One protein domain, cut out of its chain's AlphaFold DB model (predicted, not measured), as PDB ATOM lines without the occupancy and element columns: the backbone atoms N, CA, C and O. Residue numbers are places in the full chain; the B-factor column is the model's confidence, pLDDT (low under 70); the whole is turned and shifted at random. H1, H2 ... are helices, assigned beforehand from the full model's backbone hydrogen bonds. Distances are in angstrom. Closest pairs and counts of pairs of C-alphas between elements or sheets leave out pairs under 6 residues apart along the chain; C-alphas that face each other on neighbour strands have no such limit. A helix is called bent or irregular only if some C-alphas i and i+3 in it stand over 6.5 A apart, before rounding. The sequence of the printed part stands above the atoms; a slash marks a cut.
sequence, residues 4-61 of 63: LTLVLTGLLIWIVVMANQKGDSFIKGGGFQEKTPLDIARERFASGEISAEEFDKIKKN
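AT A GLANCE: This is residues 4 to 61 of the 63 residues of the protein "Short C-terminal domain" of Dehalogenimonas alkenigignens (UniProt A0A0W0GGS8). A long single helix, H1, makes an arm, joined by a long link to a small head of two short helices, H2 and H3, which lie side by side as a helical hairpin across the long axis of the whole. Residues 4 to 36, which take in H1 and the link after it, stick out from this head and make most of the length. The printed part has 58 residues with three named helices, in the order H1, H2, H3, and no named strand; the class is all helix. The whole is extended, with a radius of gyration of the C-alphas of 20.3 A, and the C-alphas span 62 by 23 by 14 A along their three main axes.

IN THESE COORDINATES: H1 comes first, residues 4 to 23, from C-alpha 4 at (-9.598, 26.473, -15.956) to C-alpha 23 at (-20.206, 37.708, -42.039), 30.3 A from first to last C-alpha. It is neither bent nor irregular, but only just: C-alphas 20 and 23 are 6.1 A apart. Residues 24 to 36 hold no named element. H2 is residues 37 to 47, beginning with C-alpha 37 at (-40.098, 47.976, -55.467), and measures 15.4 A. H3 is residues 52 to 60, 12.3 A long, and ends with C-alpha 60 at (-40.379, 58.908, -57.460).

HOW THE PARTS SIT: H1 touches no helix; it is apart from H2 and apart from H3. Residues 4 to 36, of which 4 to 23 belong to H1, stand free, with no C-alpha 8 or more residues away along the chain within 10 A. H2 and H3 touch, with 8 pairs of C-alphas within 8 A. Their closest C-alphas are those of Ala 41 and Phe 55, 6.1 A apart. They form a helical hairpin, at a shallow tilt of 12 degrees and running opposite ways, with centres 10.0 A apart. In H2 and H3 every O i to N i+4 pair is within hydrogen-bond range; in H1 14 of 16 are.

THE WHOLE: The two C-alphas farthest apart are those of Leu 4 and Glu 53, at 62.6 A, and the first and last printed C-alphas, Leu 4 and Asn 61, are 61.7 A apart. The printed part has no cut. The link from H1 to H2, 13 residues, is long; the link from H2 to H3, 4 residues, is tight. The mean pLDDT of the printed part is 78.0. The model's confidence is under 70 at residues 21 to 35, of which 21 to 23 belong to H1.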
ATOM      1  N   LEU A   4     -10.127  25.220 -15.401       88.44
ATOM      2  CA  LEU A   4      -9.598  26.473 -15.956       88.44
ATOM      3  C   LEU A   4      -9.249  26.383 -17.450       88.44
ATOM      4  O   LEU A   4      -9.586  27.288 -18.208       88.44
ATOM      5  N   THR A   5      -8.624  25.289 -17.900       87.62
ATOM      6  CA  THR A   5      -8.239  25.141 -19.314       87.62
ATOM      7  C   THR A   5      -9.450  24.895 -20.212       87.62
ATOM      8  O   THR A   5      -9.472  25.363 -21.349       87.62
ATOM      9  N   LEU A   6     -10.484  24.220 -19.698       90.44
ATOM     10  CA  LEU A   6     -11.730  23.983 -20.435       90.44
ATOM     11  C   LEU A   6     -12.529  25.278 -20.608       90.44
ATOM     12  O   LEU A   6     -13.004  25.563 -21.706       90.44
ATOM     13  N   VAL A   7     -12.611  26.097 -19.556       94.19
ATOM     14  CA  VAL A   7     -13.294  27.398 -19.596       94.19
ATOM     15  C   VAL A   7     -12.589  28.361 -20.556       94.19
ATOM     16  O   VAL A   7     -13.248  28.973 -21.396       94.19
ATOM     17  N   LEU A   8     -11.255  28.450 -20.493       91.94
ATOM     18  CA  LEU A   8     -10.460  29.279 -21.411       91.94
ATOM     19  C   LEU A   8     -10.640  28.853 -22.873       91.94
ATOM     20  O   LEU A   8     -10.838  29.704 -23.738       91.94
ATOM     21  N   THR A   9     -10.624  27.546 -23.144       91.56
ATOM     22  CA  THR A   9     -10.812  27.010 -24.502       91.56
ATOM     23  C   THR A   9     -12.217  27.305 -25.030       91.56
ATOM     24  O   THR A   9     -12.365  27.760 -26.163       91.56
ATOM     25  N   GLY A  10     -13.253  27.116 -24.206       93.25
ATOM     26  CA  GLY A  10     -14.636  27.426 -24.576       93.25
ATOM     27  C   GLY A  10     -14.856  28.911 -24.876       93.25
ATOM     28  O   GLY A  10     -15.506  29.244 -25.866       93.25
ATOM     29  N   LEU A  11     -14.263  29.805 -24.076       94.25
ATOM     30  CA  LEU A  11     -14.348  31.252 -24.292       94.25
ATOM     31  C   LEU A  11     -13.671  31.676 -25.604       94.25
ATOM     32  O   LEU A  11     -14.211  32.496 -26.342       94.25
ATOM     33  N   LEU A  12     -12.518  31.083 -25.920       93.38
ATOM     34  CA  LEU A  12     -11.807  31.317 -27.178       93.38
ATOM     35  C   LEU A  12     -12.649  30.900 -28.389       93.38
ATOM     36  O   LEU A  12     -12.816  31.688 -29.320       93.38
ATOM     37  N   ILE A  13     -13.233  29.697 -28.349       93.12
ATOM     38  CA  ILE A  13     -14.128  29.201 -29.405       93.12
ATOM     39  C   ILE A  13     -15.336  30.130 -29.548       93.12
ATOM     40  O   ILE A  13     -15.681  30.505 -30.665       93.12
ATOM     41  N   TRP A  14     -15.944  30.555 -28.438       90.88
ATOM     42  CA  TRP A  14     -17.085  31.468 -28.451       90.88
ATOM     43  C   TRP A  14     -16.754  32.808 -29.124       90.88
ATOM     44  O   TRP A  14     -17.509  33.256 -29.984       90.88
ATOM     45  N   ILE A  15     -15.601  33.413 -28.808       89.88
ATOM     46  CA  ILE A  15     -15.144  34.668 -29.432       89.88
ATOM     47  C   ILE A  15     -14.921  34.489 -30.935       89.88
ATOM     48  O   ILE A  15     -15.374  35.317 -31.726       89.88
ATOM     49  N   VAL A  16     -14.253  33.409 -31.347       88.81
ATOM     50  CA  VAL A  16     -13.993  33.129 -32.767       88.81
ATOM     51  C   VAL A  16     -15.305  32.898 -33.515       88.81
ATOM     52  O   VAL A  16     -15.523  33.479 -34.574       88.81
ATOM     53  N   VAL A  17     -16.218  32.112 -32.951       85.69
ATOM     54  CA  VAL A  17     -17.538  31.830 -33.527       85.69
ATOM     55  C   VAL A  17     -18.395  33.102 -33.607       85.69
ATOM     56  O   VAL A  17     -19.063  33.320 -34.614       85.69
ATOM     57  N   MET A  18     -18.337  33.989 -32.609       77.31
ATOM     58  CA  MET A  18     -19.003  35.302 -32.613       77.31
ATOM     59  C   MET A  18     -18.416  36.248 -33.674       77.31
ATOM     60  O   MET A  18     -19.151  36.982 -34.334       77.31
ATOM     61  N   ALA A  19     -17.093  36.243 -33.854       75.44
ATOM     62  CA  ALA A  19     -16.410  37.071 -34.845       75.44
ATOM     63  C   ALA A  19     -16.679  36.598 -36.284       75.44
ATOM     64  O   ALA A  19     -16.871  37.428 -37.167       75.44
ATOM     65  N   ASN A  20     -16.766  35.282 -36.508       73.31
ATOM     66  CA  ASN A  20     -17.080  34.704 -37.819       73.31
ATOM     67  C   ASN A  20     -18.577  34.807 -38.175       73.31
ATOM     68  O   ASN A  20     -18.918  34.933 -39.346       73.31
ATOM     69  N   GLN A  21     -19.482  34.859 -37.190       62.00
ATOM     70  CA  GLN A  21     -20.917  35.095 -37.430       62.00
ATOM     71  C   GLN A  21     -21.253  36.529 -37.880       62.00
ATOM     72  O   GLN A  21     -22.369  36.793 -38.336       62.00
ATOM     73  N   LYS A  22     -20.300  37.472 -37.815       53.66
ATOM     74  CA  LYS A  22     -20.479  38.831 -38.357       53.66
ATOM     75  C   LYS A  22     -20.402  38.909 -39.887       53.66
ATOM     76  O   LYS A  22     -20.688  39.973 -40.423       53.66
ATOM     77  N   GLY A  23     -20.094  37.807 -40.578       51.62
ATOM     78  CA  GLY A  23     -20.206  37.708 -42.039       51.62
ATOM     79  C   GLY A  23     -21.639  37.531 -42.559       51.62
ATOM     80  O   GLY A  23     -21.884  37.826 -43.720       51.62
ATOM     81  N   ASP A  24     -22.583  37.128 -41.698       51.75
ATOM     82  CA  ASP A  24     -23.975  36.822 -42.088       51.75
ATOM     83  C   ASP A  24     -25.027  37.528 -41.209       51.75
ATOM     84  O   ASP A  24     -26.225  37.267 -41.274       51.75
ATOM     85  N   SER A  25     -24.595  38.477 -40.373       47.41
ATOM     86  CA  SER A  25     -25.492  39.226 -39.481       47.41
ATOM     87  C   SER A  25     -25.985  40.561 -40.060       47.41
ATOM     88  O   SER A  25     -26.544  41.366 -39.316       47.41
ATOM     89  N   PHE A  26     -25.853  40.797 -41.374       47.66
ATOM     90  CA  PHE A  26     -26.641  41.847 -42.044       47.66
ATOM     91  C   PHE A  26     -28.097  41.410 -42.293       47.66
ATOM     92  O   PHE A  26     -28.935  42.238 -42.631       47.66
ATOM     93  N   ILE A  27     -28.443  40.138 -42.047       47.47
ATOM     94  CA  ILE A  27     -29.807  39.614 -42.209       47.47
ATOM     95  C   ILE A  27     -30.392  39.221 -40.844       47.47
ATOM     96  O   ILE A  27     -30.843  38.104 -40.606       47.47
ATOM     97  N   LYS A  28     -30.459  40.178 -39.911       44.19
ATOM     98  CA  LYS A  28     -31.526  40.163 -38.895       44.19
ATOM     99  C   LYS A  28     -32.796  40.700 -39.556       44.19
ATOM    100  O   LYS A  28     -33.187  41.844 -39.369       44.19
ATOM    101  N   GLY A  29     -33.388  39.849 -40.384       38.56
ATOM    102  CA  GLY A  29     -34.582  40.140 -41.170       38.56
ATOM    103  C   GLY A  29     -35.178  38.871 -41.769       38.56
ATOM    104  O   GLY A  29     -35.587  38.875 -42.920       38.56
ATOM    105  N   GLY A  30     -35.185  37.772 -41.007       40.59
ATOM    106  CA  GLY A  30     -35.903  36.538 -41.332       40.59
ATOM    107  C   GLY A  30     -37.417  36.723 -41.230       40.59
ATOM    108  O   GLY A  30     -38.068  36.148 -40.366       40.59
ATOM    109  N   GLY A  31     -37.960  37.545 -42.113       38.44
ATOM    110  CA  GLY A  31     -39.347  37.505 -42.528       38.44
ATOM    111  C   GLY A  31     -39.343  37.520 -44.044       38.44
ATOM    112  O   GLY A  31     -38.382  37.958 -44.669       38.44
ATOM    113  N   PHE A  32     -40.423  37.065 -44.642       45.97
ATOM    114  CA  PHE A  32     -40.820  37.465 -45.978       45.97
ATOM    115  C   PHE A  32     -40.938  39.006 -46.002       45.97
ATOM    116  O   PHE A  32     -42.027  39.550 -45.879       45.97
ATOM    117  N   GLN A  33     -39.821  39.737 -46.015       53.16
ATOM    118  CA  GLN A  33     -39.846  41.150 -46.335       53.16
ATOM    119  C   GLN A  33     -40.057  41.159 -47.831       53.16
ATOM    120  O   GLN A  33     -39.141  40.839 -48.589       53.16
ATOM    121  N   GLU A  34     -41.304  41.404 -48.233       57.28
ATOM    122  CA  GLU A  34     -41.629  41.854 -49.576       57.28
ATOM    123  C   GLU A  34     -40.546  42.853 -49.965       57.28
ATOM    124  O   GLU A  34     -40.479  43.948 -49.401       57.28
ATOM    125  N   LYS A  35     -39.609  42.428 -50.828       63.56
ATOM    126  CA  LYS A  35     -38.582  43.331 -51.333       63.56
ATOM    127  C   LYS A  35     -39.361  44.502 -51.904       63.56
ATOM    128  O   LYS A  35     -40.151  44.307 -52.830       63.56
ATOM    129  N   THR A  36     -39.192  45.683 -51.317       78.81
ATOM    130  CA  THR A  36     -39.940  46.838 -51.792       78.81
ATOM    131  C   THR A  36     -39.557  47.071 -53.254       78.81
ATOM    132  O   THR A  36     -38.428  46.743 -53.649       78.81
ATOM    133  N   PRO A  37     -40.444  47.642 -54.085       81.75
ATOM    134  CA  PRO A  37     -40.098  47.976 -55.467       81.75
ATOM    135  C   PRO A  37     -38.770  48.747 -55.575       81.75
ATOM    136  O   PRO A  37     -38.001  48.554 -56.516       81.75
ATOM    137  N   LEU A  38     -38.450  49.554 -54.557       85.19
ATOM    138  CA  LEU A  38     -37.201  50.298 -54.450       85.19
ATOM    139  C   LEU A  38     -35.974  49.417 -54.170       85.19
ATOM    140  O   LEU A  38     -34.903  49.684 -54.713       85.19
ATOM    141  N   ASP A  39     -36.100  48.378 -53.343       85.31
ATOM    142  CA  ASP A  39     -34.995  47.456 -53.053       85.31
ATOM    143  C   ASP A  39     -34.643  46.612 -54.279       85.31
ATOM    144  O   ASP A  39     -33.464  46.460 -54.601       85.31
ATOM    145  N   ILE A  40     -35.657  46.155 -55.022       87.31
ATOM    146  CA  ILE A  40     -35.467  45.450 -56.299       87.31
ATOM    147  C   ILE A  40     -34.805  46.379 -57.323       87.31
ATOM    148  O   ILE A  40     -33.866  45.982 -58.014       87.31
ATOM    149  N   ALA A  41     -35.255  47.633 -57.414       88.44
ATOM    150  CA  ALA A  41     -34.656  48.612 -58.314       88.44
ATOM    151  C   ALA A  41     -33.198  48.927 -57.940       88.44
ATOM    152  O   ALA A  41     -32.357  49.058 -58.826       88.44
ATOM    153  N   ARG A  42     -32.868  49.003 -56.644       87.38
ATOM    154  CA  ARG A  42     -31.493  49.238 -56.169       87.38
ATOM    155  C   ARG A  42     -30.565  48.096 -56.573       87.38
ATOM    156  O   ARG A  42     -29.450  48.348 -57.020       87.38
ATOM    157  N   GLU A  43     -31.030  46.860 -56.430       88.31
ATOM    158  CA  GLU A  43     -30.293  45.658 -56.825       88.31
ATOM    159  C   GLU A  43     -30.017  45.647 -58.337       88.31
ATOM    160  O   GLU A  43     -28.871  45.492 -58.754       88.31
ATOM    161  N   ARG A  44     -31.034  45.939 -59.158       90.00
ATOM    162  CA  ARG A  44     -30.896  46.025 -60.624       90.00
ATOM    163  C   ARG A  44     -30.004  47.175 -61.082       90.00
ATOM    164  O   ARG A  44     -29.270  47.030 -62.054       90.00
ATOM    165  N   PHE A  45     -30.034  48.307 -60.381       90.00
ATOM    166  CA  PHE A  45     -29.148  49.434 -60.668       90.00
ATOM    167  C   PHE A  45     -27.683  49.081 -60.373       90.00
ATOM    168  O   PHE A  45     -26.808  49.373 -61.182       90.00
ATOM    169  N   ALA A  46     -27.412  48.392 -59.259       90.12
ATOM    170  CA  ALA A  46     -26.070  47.906 -58.929       90.12
ATOM    171  C   ALA A  46     -25.576  46.813 -59.898       90.12
ATOM    172  O   ALA A  46     -24.389  46.756 -60.205       90.12
ATOM    173  N   SER A  47     -26.496  45.981 -60.394       89.25
ATOM    174  CA  SER A  47     -26.265  44.978 -61.444       89.25
ATOM    175  C   SER A  47     -25.991  45.615 -62.822       89.25
ATOM    176  O   SER A  47     -25.403  44.985 -63.697       89.25
ATOM    177  N   GLY A  48     -26.384  46.881 -63.020       89.75
ATOM    178  CA  GLY A  48     -26.301  47.578 -64.308       89.75
ATOM    179  C   GLY A  48     -27.424  47.212 -65.286       89.75
ATOM    180  O   GLY A  48     -27.353  47.569 -66.458       89.75
ATOM    181  N   GLU A  49     -28.463  46.516 -64.818       91.19
ATOM    182  CA  GLU A  49     -29.637  46.131 -65.614       91.19
ATOM    183  C   GLU A  49     -30.576  47.308 -65.898       91.19
ATOM    184  O   GLU A  49     -31.353  47.252 -66.848       91.19
ATOM    185  N   ILE A  50     -30.522  48.363 -65.078       91.62
ATOM    186  CA  ILE A  50     -31.280  49.602 -65.282       91.62
ATOM    187  C   ILE A  50     -30.370  50.820 -65.154       91.62
ATOM    188  O   ILE A  50     -29.413  50.834 -64.377       91.62
ATOM    189  N   SER A  51     -30.700  51.870 -65.897       91.50
ATOM    190  CA  SER A  51     -30.003  53.153 -65.837       91.50
ATOM    191  C   SER A  51     -30.387  53.972 -64.594       91.50
ATOM    192  O   SER A  51     -31.407  53.731 -63.940       91.50
ATOM    193  N   ALA A  52     -29.593  55.001 -64.278       88.94
ATOM    194  CA  ALA A  52     -29.897  55.926 -63.180       88.94
ATOM    195  C   ALA A  52     -31.241  56.654 -63.380       88.94
ATOM    196  O   ALA A  52     -31.942  56.939 -62.410       88.94
ATOM    197  N   GLU A  53     -31.618  56.918 -64.634       90.19
ATOM    198  CA  GLU A  53     -32.882  57.565 -64.996       90.19
ATOM    199  C   GLU A  53     -34.089  56.664 -64.697       90.19
ATOM    200  O   GLU A  53     -35.115  57.129 -64.201       90.19
ATOM    201  N   GLU A  54     -33.970  55.364 -64.971       86.88
ATOM    202  CA  GLU A  54     -35.005  54.372 -64.666       86.88
ATOM    203  C   GLU A  54     -35.135  54.135 -63.161       86.88
ATOM    204  O   GLU A  54     -36.251  54.071 -62.643       86.88
ATOM    205  N   PHE A  55     -34.013  54.090 -62.439       91.94
ATOM    206  CA  PHE A  55     -34.024  54.008 -60.981       91.94
ATOM    207  C   PHE A  55     -34.718  55.224 -60.344       91.94
ATOM    208  O   PHE A  55     -35.532  55.069 -59.431       91.94
ATOM    209  N   ASP A  56     -34.457  56.436 -60.846       89.50
ATOM    210  CA  ASP A  56     -35.069  57.665 -60.328       89.50
ATOM    211  C   ASP A  56     -36.590  57.717 -60.569       89.50
ATOM    212  O   ASP A  56     -37.341  58.157 -59.695       89.50
ATOM    213  N   LYS A  57     -37.071  57.183 -61.701       90.50
ATOM    214  CA  LYS A  57     -38.513  57.027 -61.973       90.50
ATOM    215  C   LYS A  57     -39.190  56.101 -60.958       90.50
ATOM    216  O   LYS A  57     -40.250  56.447 -60.442       90.50
ATOM    217  N   ILE A  58     -38.562  54.970 -60.633       87.62
ATOM    218  CA  ILE A  58     -39.086  54.004 -59.650       87.62
ATOM    219  C   ILE A  58     -39.050  54.598 -58.235       87.62
ATOM    220  O   ILE A  58     -39.985  54.427 -57.458       87.62
ATOM    221  N   LYS A  59     -38.005  55.367 -57.912       85.00
ATOM    222  CA  LYS A  59     -37.884  56.071 -56.630       85.00
ATOM    223  C   LYS A  59     -38.959  57.145 -56.432       85.00
ATOM    224  O   LYS A  59     -39.393  57.358 -55.302       85.00
ATOM    225  N   LYS A  60     -39.366  57.837 -57.500       85.50
ATOM    226  CA  LYS A  60     -40.379  58.908 -57.460       85.50
ATOM    227  C   LYS A  60     -41.817  58.399 -57.469       85.50
ATOM    228  O   LYS A  60     -42.697  59.128 -57.023       85.50
ATOM    229  N   ASN A  61     -42.051  57.184 -57.956       76.44
ATOM    230  CA  ASN A  61     -43.367  56.555 -57.960       76.44
ATOM    231  C   ASN A  61     -43.285  55.120 -57.406       76.44
ATOM    232  O   ASN A  61     -43.370  54.164 -58.183       76.44
TER     233      ASN A  61